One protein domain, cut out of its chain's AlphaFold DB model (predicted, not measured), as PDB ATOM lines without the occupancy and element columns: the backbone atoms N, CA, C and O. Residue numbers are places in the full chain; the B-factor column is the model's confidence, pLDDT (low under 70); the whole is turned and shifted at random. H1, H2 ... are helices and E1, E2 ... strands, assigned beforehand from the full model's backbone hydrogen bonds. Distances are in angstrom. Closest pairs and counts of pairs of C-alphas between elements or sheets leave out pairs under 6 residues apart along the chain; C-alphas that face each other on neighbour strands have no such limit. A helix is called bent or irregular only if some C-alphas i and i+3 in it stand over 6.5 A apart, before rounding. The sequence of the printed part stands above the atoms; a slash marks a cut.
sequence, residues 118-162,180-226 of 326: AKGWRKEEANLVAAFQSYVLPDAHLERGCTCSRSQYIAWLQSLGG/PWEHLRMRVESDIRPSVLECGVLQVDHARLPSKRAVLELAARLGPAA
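What this domain is: This is residues 118 to 162 and 180 to 226 of the 326 residues of the protein "DUF4461 domain-containing protein" of Nannochloropsis salina CCMP1776 (UniProt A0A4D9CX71). A small sheet of three parallel strands, E1, E2 and E3, has three helices packed over one of its faces, in two layers: H1 on the E1 side, H3 on the E3 side and H2 between them. H1 and H2 pack together, while H3 comes near H2. The 92 printed residues hold three named helices and three named strands, in the order H1 E1 H2 E2 E3 H3, with the sheet order E1 E2 E3; the class is mixed, helices and strands. The whole is compact, with a radius of gyration of the C-alphas of 12.2 A, and rounded, spanning 35 by 26 by 23 A.

How they stand to each other: H1, residues 118 to 135, is on the sheet, and its closest C-alpha pair with E1, residues 141 to 144, is that of Val 129 and Leu 142, 6.9 A apart. H1 touches H2, residues 150 to 161, at a shallow tilt of 30 degrees, the same way; the closest C-alphas, of Phe 132 and Gly 161, are 6.0 A apart. H2 is on the sheet, and its Tyr 153 has its C-alpha 6.7 A from that of Arg 144, the closest pair with E1. E2, residues 185 to 189, is the inner strand, parallel to E1 at 17 degrees, with N 186 and O 141 within hydrogen-bond range at 2.8 A. The edge strand E3, residues 201 to 205, is parallel to E2 at 31 degrees, with N 187 and O 202 at 2.8 A. Residues 195 to 196 pair antiparallel with residues 202 to 203 of E3. H3, residues 212 to 226, is on the sheet at a height of 9.2 A, over E3; on the local plane it is only just slantwise to E3, at 32 degrees. The closest C-alphas of H3 and E3 are those of Val 201 and Ala 226, 6.2 A apart. H3 and H2 are close but not clearly touching, with the C-alphas of Leu 160 and Lys 212 5.7 A apart. H1 and H3 are apart. Each O i to N i+4 pair is within hydrogen-bond range in H1 and H2, and 9 of 11 are in H3.

Where its parts are: H1 begins with C-alpha 118 at (168.919, 137.654, 87.666) and is 25.7 A long; H2 is 15.7 A. E2 begins at C-alpha 185, (159.944, 155.657, 99.885), and is 13.0 A long; E3 is 13.1 A and E1 10.4 A. H3, 19.2 A long, ends with C-alpha 226 at (156.103, 162.450, 100.988); it is irregular, with C-alphas 221 and 224 7.2 A apart.

The domain as a whole: The two farthest C-alphas, of Gly 120 and Ala 225, are 35.5 A apart. Residues 163 to 179 are not printed, and C-alphas 162 and 180 are 23.6 A apart across this cut, in the link from H2 to E2. The link from E2 to E3 is long, 11 residues. The mean pLDDT of the printed part is 84.9; residues 161 to 162, 180 and 182 are under 70.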
ATOM      1  N   ALA A 118     169.918 136.838  86.978       83.19
ATOM      2  CA  ALA A 118     168.919 137.654  87.666       83.19
ATOM      3  C   ALA A 118     168.988 137.526  89.197       83.19
ATOM      4  O   ALA A 118     168.968 138.532  89.907       83.19
ATOM      5  N   LYS A 119     169.154 136.310  89.732       84.19
ATOM      6  CA  LYS A 119     169.358 136.105  91.179       84.19
ATOM      7  C   LYS A 119     170.651 136.734  91.693       84.19
ATOM      8  O   LYS A 119     170.644 137.363  92.753       84.19
ATOM      9  N   GLY A 120     171.761 136.548  90.976       85.44
ATOM     10  CA  GLY A 120     173.054 137.128  91.354       85.44
ATOM     11  C   GLY A 120     172.988 138.654  91.406       85.44
ATOM     12  O   GLY A 120     173.409 139.274  92.379       85.44
ATOM     13  N   TRP A 121     172.352 139.234  90.399       83.81
ATOM     14  CA  TRP A 121     172.103 140.659  90.262       83.81
ATOM     15  C   TRP A 121     171.220 141.245  91.353       83.81
ATOM     16  O   TRP A 121     171.542 142.301  91.888       83.81
ATOM     17  N   ARG A 122     170.142 140.553  91.728       83.56
ATOM     18  CA  ARG A 122     169.287 140.964  92.848       83.56
ATOM     19  C   ARG A 122     170.034 140.979  94.165       83.56
ATOM     20  O   ARG A 122     169.855 141.897  94.955       83.56
ATOM     21  N   LYS A 123     170.880 139.977  94.397       87.06
ATOM     22  CA  LYS A 123     171.714 139.926  95.597       87.06
ATOM     23  C   LYS A 123     172.692 141.103  95.640       87.06
ATOM     24  O   LYS A 123     172.860 141.714  96.689       87.06
ATOM     25  N   GLU A 124     173.318 141.427  94.512       87.38
ATOM     26  CA  GLU A 124     174.196 142.594  94.386       87.38
ATOM     27  C   GLU A 124     173.444 143.909  94.636       87.38
ATOM     28  O   GLU A 124     173.884 144.720  95.449       87.38
ATOM     29  N   GLU A 125     172.286 144.094  94.000       87.94
ATOM     30  CA  GLU A 125     171.432 145.268  94.185       87.94
ATOM     31  C   GLU A 125     170.997 145.418  95.647       87.94
ATOM     32  O   GLU A 125     171.158 146.488  96.225       87.94
ATOM     33  N   ALA A 126     170.535 144.337  96.282       87.81
ATOM     34  CA  ALA A 126     170.147 144.335  97.690       87.81
ATOM     35  C   ALA A 126     171.312 144.725  98.614       87.81
ATOM     36  O   ALA A 126     171.116 145.491  99.556       87.81
ATOM     37  N   ASN A 127     172.532 144.258  98.328       89.00
ATOM     38  CA  ASN A 127     173.719 144.642  99.092       89.00
ATOM     39  C   ASN A 127     174.041 146.138  98.941       89.00
ATOM     40  O   ASN A 127     174.374 146.796  99.925       89.00
ATOM     41  N   LEU A 128     173.937 146.681  97.724       89.75
ATOM     42  CA  LEU A 128     174.177 148.101  97.455       89.75
ATOM     43  C   LEU A 128     173.101 148.995  98.081       89.75
ATOM     44  O   LEU A 128     173.428 150.037  98.645       89.75
ATOM     45  N   VAL A 129     171.836 148.575  98.032       89.31
ATOM     46  CA  VAL A 129     170.728 149.266  98.703       89.31
ATOM     47  C   VAL A 129     170.923 149.245 100.217       89.31
ATOM     48  O   VAL A 129     170.803 150.290 100.848       89.31
ATOM     49  N   ALA A 130     171.304 148.107 100.804       86.44
ATOM     50  CA  ALA A 130     171.593 148.020 102.236       86.44
ATOM     51  C   ALA A 130     172.774 148.922 102.644       86.44
ATOM     52  O   ALA A 130     172.720 149.615 103.662       86.44
ATOM     53  N   ALA A 131     173.834 148.974 101.828       84.94
ATOM     54  CA  ALA A 131     174.932 149.918 102.025       84.94
ATOM     55  C   ALA A 131     174.437 151.374 101.958       84.94
ATOM     56  O   ALA A 131     174.702 152.162 102.860       84.94
ATOM     57  N   PHE A 132     173.652 151.738 100.945       85.62
ATOM     58  CA  PHE A 132     173.065 153.074 100.850       85.62
ATOM     59  C   PHE A 132     172.199 153.424 102.073       85.62
ATOM     60  O   PHE A 132     172.345 154.509 102.638       85.62
ATOM     61  N   GLN A 133     171.341 152.505 102.514       84.38
ATOM     62  CA  GLN A 133     170.480 152.694 103.680       84.38
ATOM     63  C   GLN A 133     171.310 152.882 104.953       84.38
ATOM     64  O   GLN A 133     171.055 153.802 105.718       84.38
ATOM     65  N   SER A 134     172.364 152.090 105.158       80.56
ATOM     66  CA  SER A 134     173.225 152.237 106.342       80.56
ATOM     67  C   SER A 134     174.015 153.553 106.401       80.56
ATOM     68  O   SER A 134     174.270 154.044 107.500       80.56
ATOM     69  N   TYR A 135     174.399 154.142 105.260       77.00
ATOM     70  CA  TYR A 135     175.325 155.288 105.232       77.00
ATOM     71  C   TYR A 135     174.718 156.619 104.780       77.00
ATOM     72  O   TYR A 135     175.318 157.664 105.038       77.00
ATOM     73  N   VAL A 136     173.596 156.606 104.060       79.81
ATOM     74  CA  VAL A 136     173.028 157.807 103.428       79.81
ATOM     75  C   VAL A 136     171.641 158.104 103.978       79.81
ATOM     76  O   VAL A 136     171.430 159.183 104.520       79.81
ATOM     77  N   LEU A 137     170.706 157.161 103.870       80.94
ATOM     78  CA  LEU A 137     169.336 157.329 104.358       80.94
ATOM     79  C   LEU A 137     168.898 156.098 105.162       80.94
ATOM     80  O   LEU A 137     168.281 155.194 104.586       80.94
ATOM     81  N   PRO A 138     169.193 156.069 106.476       81.38
ATOM     82  CA  PRO A 138     168.712 155.018 107.368       81.38
ATOM     83  C   PRO A 138     167.200 154.855 107.250       81.38
ATOM     84  O   PRO A 138     166.471 155.845 107.225       81.38
ATOM     85  N   ASP A 139     166.752 153.607 107.124       79.12
ATOM     86  CA  ASP A 139     165.343 153.193 107.100       79.12
ATOM     87  C   ASP A 139     164.490 153.690 105.913       79.12
ATOM     88  O   ASP A 139     163.299 153.381 105.832       79.12
ATOM     89  N   ALA A 140     165.084 154.388 104.938       84.75
ATOM     90  CA  ALA A 140     164.397 154.737 103.698       84.75
ATOM     91  C   ALA A 140     164.276 153.514 102.777       84.75
ATOM     92  O   ALA A 140     165.250 152.807 102.525       84.75
ATOM     93  N   HIS A 141     163.102 153.285 102.197       88.50
ATOM     94  CA  HIS A 141     162.914 152.242 101.192       88.50
ATOM     95  C   HIS A 141     163.277 152.779  99.811       88.50
ATOM     96  O   HIS A 141     162.619 153.688  99.305       88.50
ATOM     97  N   LEU A 142     164.283 152.184  99.182       89.81
ATOM     98  CA  LEU A 142     164.746 152.575  97.861       89.81
ATOM     99  C   LEU A 142     164.352 151.516  96.828       89.81
ATOM    100  O   LEU A 142     164.548 150.325  97.050       89.81
ATOM    101  N   GLU A 143     163.805 151.954  95.701       89.00
ATOM    102  CA  GLU A 143     163.463 151.085  94.579       89.00
ATOM    103  C   GLU A 143     163.913 151.691  93.248       89.00
ATOM    104  O   GLU A 143     163.887 152.909  93.044       89.00
ATOM    105  N   ARG A 144     164.300 150.827  92.308       88.69
ATOM    106  CA  ARG A 144     164.550 151.226  90.925       88.69
ATOM    107  C   ARG A 144     163.225 151.370  90.182       88.69
ATOM    108  O   ARG A 144     162.448 150.422  90.093       88.69
ATOM    109  N   GLY A 145     162.998 152.537  89.604       82.31
ATOM    110  CA  GLY A 145     161.875 152.835  88.727       82.31
ATOM    111  C   GLY A 145     161.980 152.174  87.353       82.31
ATOM    112  O   GLY A 145     162.850 151.334  87.101       82.31
ATOM    113  N   CYS A 146     161.060 152.514  86.457       74.06
ATOM    114  CA  CYS A 146     160.959 151.888  85.140       74.06
ATOM    115  C   CYS A 146     161.734 152.575  84.033       74.06
ATOM    116  O   CYS A 146     162.115 151.897  83.080       74.06
ATOM    117  N   THR A 147     162.037 153.861  84.181       77.88
ATOM    118  CA  THR A 147     162.868 154.569  83.206       77.88
ATOM    119  C   THR A 147     164.359 154.469  83.531       77.88
ATOM    120  O   THR A 147     165.184 154.655  82.644       77.88
ATOM    121  N   CYS A 148     164.722 154.084  84.761       83.81
ATOM    122  CA  CYS A 148     166.113 153.849  85.148       83.81
ATOM    123  C   CYS A 148     166.572 152.426  84.819       83.81
ATOM    124  O   CYS A 148     166.044 151.442  85.361       83.81
ATOM    125  N   SER A 149     167.587 152.302  83.957       84.19
ATOM    126  CA  SER A 149     168.226 151.009  83.718       84.19
ATOM    127  C   SER A 149     168.925 150.525  84.986       84.19
ATOM    128  O   SER A 149     169.336 151.290  85.860       84.19
ATOM    129  N   ARG A 150     169.093 149.216  85.102       84.62
ATOM    130  CA  ARG A 150     169.818 148.594  86.200       84.62
ATOM    131  C   ARG A 150     171.268 149.056  86.233       84.62
ATOM    132  O   ARG A 150     171.785 149.318  87.313       84.62
ATOM    133  N   SER A 151     171.919 149.180  85.077       86.69
ATOM    134  CA  SER A 151     173.292 149.686  84.999       86.69
ATOM    135  C   SER A 151     173.404 151.120  85.524       86.69
ATOM    136  O   SER A 151     174.312 151.403  86.301       86.69
ATOM    137  N   GLN A 152     172.452 151.994  85.180       90.06
ATOM    138  CA  GLN A 152     172.370 153.356  85.715       90.06
ATOM    139  C   GLN A 152     172.142 153.346  87.229       90.06
ATOM    140  O   GLN A 152     172.857 154.026  87.961       90.06
ATOM    141  N   TYR A 153     171.193 152.539  87.703       90.50
ATOM    142  CA  TYR A 153     170.852 152.441  89.120       90.50
ATOM    143  C   TYR A 153     172.007 151.905  89.973       90.50
ATOM    144  O   TYR A 153     172.318 152.476  91.015       90.50
ATOM    145  N   ILE A 154     172.688 150.850  89.517       89.44
ATOM    146  CA  ILE A 154     173.865 150.291  90.191       89.44
ATOM    147  C   ILE A 154     175.012 151.296  90.187       89.44
ATOM    148  O   ILE A 154     175.608 151.519  91.236       89.44
ATOM    149  N   ALA A 155     175.302 151.936  89.050       89.50
ATOM    150  CA  ALA A 155     176.359 152.943  88.969       89.50
ATOM    151  C   ALA A 155     176.085 154.129  89.906       89.50
ATOM    152  O   ALA A 155     176.994 154.618  90.573       89.50
ATOM    153  N   TRP A 156     174.824 154.555  90.000       91.69
ATOM    154  CA  TRP A 156     174.386 155.586  90.934       91.69
ATOM    155  C   TRP A 156     174.519 155.133  92.394       91.69
ATOM    156  O   TRP A 156     175.129 155.822  93.204       91.69
ATOM    157  N   LEU A 157     174.052 153.934  92.746       90.81
ATOM    158  CA  LEU A 157     174.244 153.382  94.090       90.81
ATOM    159  C   LEU A 157     175.726 153.265  94.463       90.81
ATOM    160  O   LEU A 157     176.101 153.556  95.594       90.81
ATOM    161  N   GLN A 158     176.578 152.865  93.521       88.12
ATOM    162  CA  GLN A 158     178.020 152.758  93.718       88.12
ATOM    163  C   GLN A 158     178.688 154.129  93.860       88.12
ATOM    164  O   GLN A 158     179.554 154.274  94.721       88.12
ATOM    165  N   SER A 159     178.275 155.146  93.093       87.12
ATOM    166  CA  SER A 159     178.795 156.514  93.256       87.12
ATOM    167  C   SER A 159     178.430 157.101  94.622       87.12
ATOM    168  O   SER A 159     179.191 157.876  95.197       87.12
ATOM    169  N   LEU A 160     177.297 156.671  95.178       83.75
ATOM    170  CA  LEU A 160     176.866 157.023  96.525       83.75
ATOM    171  C   LEU A 160     177.450 156.101  97.605       83.75
ATOM    172  O   LEU A 160     177.546 156.517  98.751       83.75
ATOM    173  N   GLY A 161     177.844 154.869  97.293       66.06
ATOM    174  CA  GLY A 161     178.376 153.887  98.248       66.06
ATOM    175  C   GLY A 161     179.906 153.855  98.352       66.06
ATOM    176  O   GLY A 161     180.440 153.420  99.371       66.06
ATOM    177  N   GLY A 162     180.623 154.335  97.330       54.56
ATOM    178  CA  GLY A 162     182.084 154.329  97.256       54.56
ATOM    179  C   GLY A 162     182.723 155.330  98.220       54.56
ATOM    180  O   GLY A 162     182.568 156.540  98.083       54.56
ATOM    181  N   PRO A 180     163.658 160.825 111.279       61.09
ATOM    182  CA  PRO A 180     163.564 159.400 111.004       61.09
ATOM    183  C   PRO A 180     162.947 159.225 109.611       61.09
ATOM    184  O   PRO A 180     161.787 159.566 109.377       61.09
ATOM    185  N   TRP A 181     163.744 158.735 108.659       71.56
ATOM    186  CA  TRP A 181     163.303 158.446 107.289       71.56
ATOM    187  C   TRP A 181     162.576 157.104 107.196       71.56
ATOM    188  O   TRP A 181     162.366 156.609 106.093       71.56
ATOM    189  N   GLU A 182     162.143 156.555 108.337       65.50
ATOM    190  CA  GLU A 182     161.531 155.233 108.538       65.50
ATOM    191  C   GLU A 182     160.327 154.947 107.629       65.50
ATOM    192  O   GLU A 182     159.854 153.812 107.513       65.50
ATOM    193  N   HIS A 183     159.802 155.971 106.956       72.56
ATOM    194  CA  HIS A 183     158.678 155.869 106.033       72.56
ATOM    195  C   HIS A 183     158.931 156.495 104.659       72.56
ATOM    196  O   HIS A 183     158.030 156.475 103.816       72.56
ATOM    197  N   LEU A 184     160.128 157.035 104.410       84.81
ATOM    198  CA  LEU A 184     160.468 157.606 103.116       84.81
ATOM    199  C   LEU A 184     160.612 156.476 102.100       84.81
ATOM    200  O   LEU A 184     161.454 155.592 102.240       84.81
ATOM    201  N   ARG A 185     159.791 156.520 101.053       90.38
ATOM    202  CA  ARG A 185     159.944 155.657  99.885       90.38
ATOM    203  C   ARG A 185     160.495 156.481  98.744       90.38
ATOM    204  O   ARG A 185     159.896 157.493  98.394       90.38
ATOM    205  N   MET A 186     161.601 156.042  98.169       91.62
ATOM    206  CA  MET A 186     162.262 156.714  97.065       91.62
ATOM    207  C   MET A 186     162.327 155.786  95.857       91.62
ATOM    208  O   MET A 186     162.788 154.653  95.970       91.62
ATOM    209  N   ARG A 187     161.878 156.283  94.707       92.00
ATOM    210  CA  ARG A 187     161.954 155.591  93.423       92.00
ATOM    211  C   ARG A 187     162.908 156.325  92.498       92.00
ATOM    212  O   ARG A 187     162.685 157.496  92.197       92.00
ATOM    213  N   VAL A 188     163.942 155.632  92.039       92.25
ATOM    214  CA  VAL A 188     164.947 156.196  91.134       92.25
ATOM    215  C   VAL A 188     164.549 155.944  89.686       92.25
ATOM    216  O   VAL A 188     164.467 154.805  89.244       92.25
ATOM    217  N   GLU A 189     164.307 157.014  88.953       89.19
ATOM    218  CA  GLU A 189     163.921 157.055  87.547       89.19
ATOM    219  C   GLU A 189     165.022 157.783  86.743       89.19
ATOM    220  O   GLU A 189     165.977 158.323  87.308       89.19
ATOM    221  N   SER A 190     164.884 157.801  85.422       87.19
ATOM    222  CA  SER A 190     165.682 158.602  84.484       87.19
ATOM    223  C   SER A 190     164.802 159.646  83.799       87.19
ATOM    224  O   SER A 190     163.624 159.385  83.539       87.19
ATOM    225  N   ASP A 191     165.380 160.813  83.505       86.06
ATOM    226  CA  ASP A 191     164.770 161.904  82.730       86.06
ATOM    227  C   ASP A 191     163.477 162.492  83.319       86.06
ATOM    228  O   ASP A 191     162.596 162.981  82.606       86.06
ATOM    229  N   ILE A 192     163.372 162.513  84.649       81.81
ATOM    230  CA  ILE A 192     162.225 163.096  85.353       81.81
ATOM    231  C   ILE A 192     162.618 164.294  86.217       81.81
ATOM    232  O   ILE A 192     163.770 164.500  86.601       81.81
ATOM    233  N   ARG A 193     161.618 165.098  86.581       86.75
ATOM    234  CA  ARG A 193     161.768 166.072  87.665       86.75
ATOM    235  C   ARG A 193     161.425 165.401  88.996       86.75
ATOM    236  O   ARG A 193     160.389 164.737  89.062       86.75
ATOM    237  N   PRO A 194     162.234 165.599  90.054       89.00
ATOM    238  CA  PRO A 194     161.904 165.062  91.361       89.00
ATOM    239  C   PRO A 194     160.536 165.543  91.842       89.00
ATOM    240  O   PRO A 194     160.246 166.740  91.785       89.00
ATOM    241  N   SER A 195     159.698 164.618  92.297       90.19
ATOM    242  CA  SER A 195     158.324 164.906  92.711       90.19
ATOM    243  C   SER A 195     157.800 163.847  93.677       90.19
ATOM    244  O   SER A 195     158.360 162.758  93.791       90.19
ATOM    245  N   VAL A 196     156.738 164.182  94.406       87.94
ATOM    246  CA  VAL A 196     156.062 163.269  95.331       87.94
ATOM    247  C   VAL A 196     154.783 162.775  94.669       87.94
ATOM    248  O   VAL A 196     153.941 163.580  94.276       87.94
ATOM    249  N   LEU A 197     154.644 161.457  94.549       84.62
ATOM    250  CA  LEU A 197     153.414 160.816  94.091       84.62
ATOM    251  C   LEU A 197     152.335 160.856  95.177       84.62
ATOM    252  O   LEU A 197     152.649 160.870  96.366       84.62
ATOM    253  N   GLU A 198     151.065 160.749  94.777       77.50
ATOM    254  CA  GLU A 198     149.919 160.680  95.701       77.50
ATOM    255  C   GLU A 198     150.080 159.583  96.765       77.50
ATOM    256  O   GLU A 198     149.712 159.764  97.919       77.50
ATOM    257  N   CYS A 199     150.710 158.458  96.413       77.69
ATOM    258  CA  CYS A 199     150.975 157.350  97.333       77.69
ATOM    259  C   CYS A 199     152.156 157.584  98.302       77.69
ATOM    260  O   CYS A 199     152.562 156.658  99.023       77.69
ATOM    261  N   GLY A 200     152.726 158.791  98.301       83.69
ATOM    262  CA  GLY A 200     153.843 159.221  99.141       83.69
ATOM    263  C   GLY A 200     155.213 158.692  98.714       83.69
ATOM    264  O   GLY A 200     156.138 158.669  99.521       83.69
ATOM    265  N   VAL A 201     155.353 158.221  97.471       89.25
ATOM    266  CA  VAL A 201     156.651 157.821  96.906       89.25
ATOM    267  C   VAL A 201     157.333 159.047  96.302       89.25
ATOM    268  O   VAL A 201     156.767 159.713  95.438       89.25
ATOM    269  N   LEU A 202     158.556 159.330  96.743       91.12
ATOM    270  CA  LEU A 202     159.424 160.356  96.181       91.12
ATOM    271  C   LEU A 202     160.111 159.804  94.926       91.12
ATOM    272  O   LEU A 202     160.998 158.959  95.021       91.12
ATOM    273  N   GLN A 203     159.717 160.286  93.753       90.88
ATOM    274  CA  GLN A 203     160.414 159.982  92.509       90.88
ATOM    275  C   GLN A 203     161.609 160.915  92.336       90.88
ATOM    276  O   GLN A 203     161.492 162.127  92.535       90.88
ATOM    277  N   VAL A 204     162.757 160.356  91.960       92.06
ATOM    278  CA  VAL A 204     164.011 161.091  91.776       92.06
ATOM    279  C   VAL A 204     164.714 160.672  90.498       92.06
ATOM    280  O   VAL A 204     164.527 159.559  90.030       92.06
ATOM    281  N   ASP A 205     165.548 161.554  89.961       90.88
ATOM    282  CA  ASP A 205     166.371 161.278  88.785       90.88
ATOM    283  C   ASP A 205     167.813 161.000  89.221       90.88
ATOM    284  O   ASP A 205     168.431 161.841  89.888       90.88
ATOM    285  N   HIS A 206     168.347 159.835  88.845       88.50
ATOM    286  CA  HIS A 206     169.708 159.431  89.200       88.50
ATOM    287  C   HIS A 206     170.767 160.436  88.710       88.50
ATOM    288  O   HIS A 206     171.760 160.674  89.398       88.50
ATOM    289  N   ALA A 207     170.559 161.069  87.551       87.62
ATOM    290  CA  ALA A 207     171.501 162.025  86.971       87.62
ATOM    291  C   ALA A 207     171.476 163.376  87.703       87.62
ATOM    292  O   ALA A 207     172.482 164.082  87.760       87.62
ATOM    293  N   ARG A 208     170.332 163.732  88.300       86.69
ATOM    294  CA  ARG A 208     170.156 164.976  89.070       86.69
ATOM    295  C   ARG A 208     170.594 164.850  90.526       86.69
ATOM    296  O   ARG A 208     170.676 165.867  91.213       86.69
ATOM    297  N   LEU A 209     170.879 163.635  90.993       86.44
ATOM    298  CA  LEU A 209     171.351 163.343  92.346       86.44
ATOM    299  C   LEU A 209     172.752 162.714  92.329       86.44
ATOM    300  O   LEU A 209     172.913 161.576  92.766       86.44
ATOM    301  N   PRO A 210     173.788 163.430  91.859       81.06
ATOM    302  CA  PRO A 210     175.111 162.844  91.648       81.06
ATOM    303  C   PRO A 210     175.889 162.578  92.946       81.06
ATOM    304  O   PRO A 210     176.954 161.970  92.897       81.06
ATOM    305  N   SER A 211     175.414 163.062  94.101       85.06
ATOM    306  CA  SER A 211     176.146 162.990  95.368       85.06
ATOM    307  C   SER A 211     175.240 162.717  96.567       85.06
ATOM    308  O   SER A 211     174.048 163.034  96.563       85.06
ATOM    309  N   LYS A 212     175.838 162.191  97.646       85.75
ATOM    310  CA  LYS A 212     175.160 161.944  98.933       85.75
ATOM    311  C   LYS A 212     174.475 163.199  99.466       85.75
ATOM    312  O   LYS A 212     173.343 163.145  99.933       85.75
ATOM    313  N   ARG A 213     175.160 164.342  99.369       84.69
ATOM    314  CA  ARG A 213     174.641 165.631  99.826       84.69
ATOM    315  C   ARG A 213     173.375 166.029  99.066       84.69
ATOM    316  O   ARG A 213     172.402 166.413  99.702       84.69
ATOM    317  N   ALA A 214     173.363 165.875  97.741       87.38
ATOM    318  CA  ALA A 214     172.186 166.186  96.929       87.38
ATOM    319  C   ALA A 214     170.979 165.311  97.311       87.38
ATOM    320  O   ALA A 214     169.854 165.803  97.395       87.38
ATOM    321  N   VAL A 215     171.217 164.024  97.590       88.12
ATOM    322  CA  VAL A 215     170.183 163.095  98.072       88.12
ATOM    323  C   VAL A 215     169.615 163.554  99.418       88.12
ATOM    324  O   VAL A 215     168.396 163.641  99.563       88.12
ATOM    325  N   LEU A 216     170.482 163.892 100.377       86.75
ATOM    326  CA  LEU A 216     170.080 164.361 101.707       86.75
ATOM    327  C   LEU A 216     169.296 165.677 101.649       86.75
ATOM    328  O   LEU A 216     168.250 165.797 102.282       86.75
ATOM    329  N   GLU A 217     169.759 166.651 100.865       87.31
ATOM    330  CA  GLU A 217     169.077 167.940 100.692       87.31
ATOM    331  C   GLU A 217     167.695 167.764 100.045       87.31
ATOM    332  O   GLU A 217     166.713 168.376 100.480       87.31
ATOM    333  N   LEU A 218     167.582 166.890  99.038       88.50
ATOM    334  CA  LEU A 218     166.298 166.594  98.412       88.50
ATOM    335  C   LEU A 218     165.345 165.884  99.382       88.50
ATOM    336  O   LEU A 218     164.174 166.265  99.461       88.50
ATOM    337  N   ALA A 219     165.835 164.884 100.118       87.12
ATOM    338  CA  ALA A 219     165.058 164.157 101.115       87.12
ATOM    339  C   ALA A 219     164.581 165.089 102.240       87.12
ATOM    340  O   ALA A 219     163.412 165.043 102.609       87.12
ATOM    341  N   ALA A 220     165.424 166.005 102.722       85.75
ATOM    342  CA  ALA A 220     165.029 167.009 103.709       85.75
ATOM    343  C   ALA A 220     163.938 167.953 103.185       85.75
ATOM    344  O   ALA A 220     163.009 168.294 103.917       85.75
ATOM    345  N   ARG A 221     164.016 168.337 101.906       88.00
ATOM    346  CA  ARG A 221     163.046 169.239 101.278       88.00
ATOM    347  C   ARG A 221     161.697 168.576 100.993       88.00
ATOM    348  O   ARG A 221     160.666 169.202 101.213       88.00
ATOM    349  N   LEU A 222     161.691 167.350 100.465       89.50
ATOM    350  CA  LEU A 222     160.474 166.683  99.970       89.50
ATOM    351  C   LEU A 222     159.963 165.558 100.876       89.50
ATOM    352  O   LEU A 222     158.811 165.149 100.751       89.50
ATOM    353  N   GLY A 223     160.781 165.078 101.809       86.44
ATOM    354  CA  GLY A 223     160.426 164.026 102.758       86.44
ATOM    355  C   GLY A 223     159.178 164.328 103.595       86.44
ATOM    356  O   GLY A 223     158.338 163.438 103.712       86.44
ATOM    357  N   PRO A 224     158.980 165.554 104.125       87.25
ATOM    358  CA  PRO A 224     157.765 165.886 104.872       87.25
ATOM    359  C   PRO A 224     156.495 165.757 104.021       87.25
ATOM    360  O   PRO A 224     155.535 165.129 104.454       87.25
ATOM    361  N   ALA A 225     156.528 166.263 102.783       87.75
ATOM    362  CA  ALA A 225     155.415 166.145 101.842       87.75
ATOM    363  C   ALA A 225     155.161 164.683 101.433       87.75
ATOM    364  O   ALA A 225     154.014 164.259 101.324       87.75
ATOM    365  N   ALA A 226     156.219 163.884 101.256       87.19
ATOM    366  CA  ALA A 226     156.103 162.450 100.988       87.19
ATOM    367  C   ALA A 226     155.457 161.689 102.157       87.19
ATOM    368  O   ALA A 226     154.594 160.837 101.938       87.19
TER     369      ALA A 226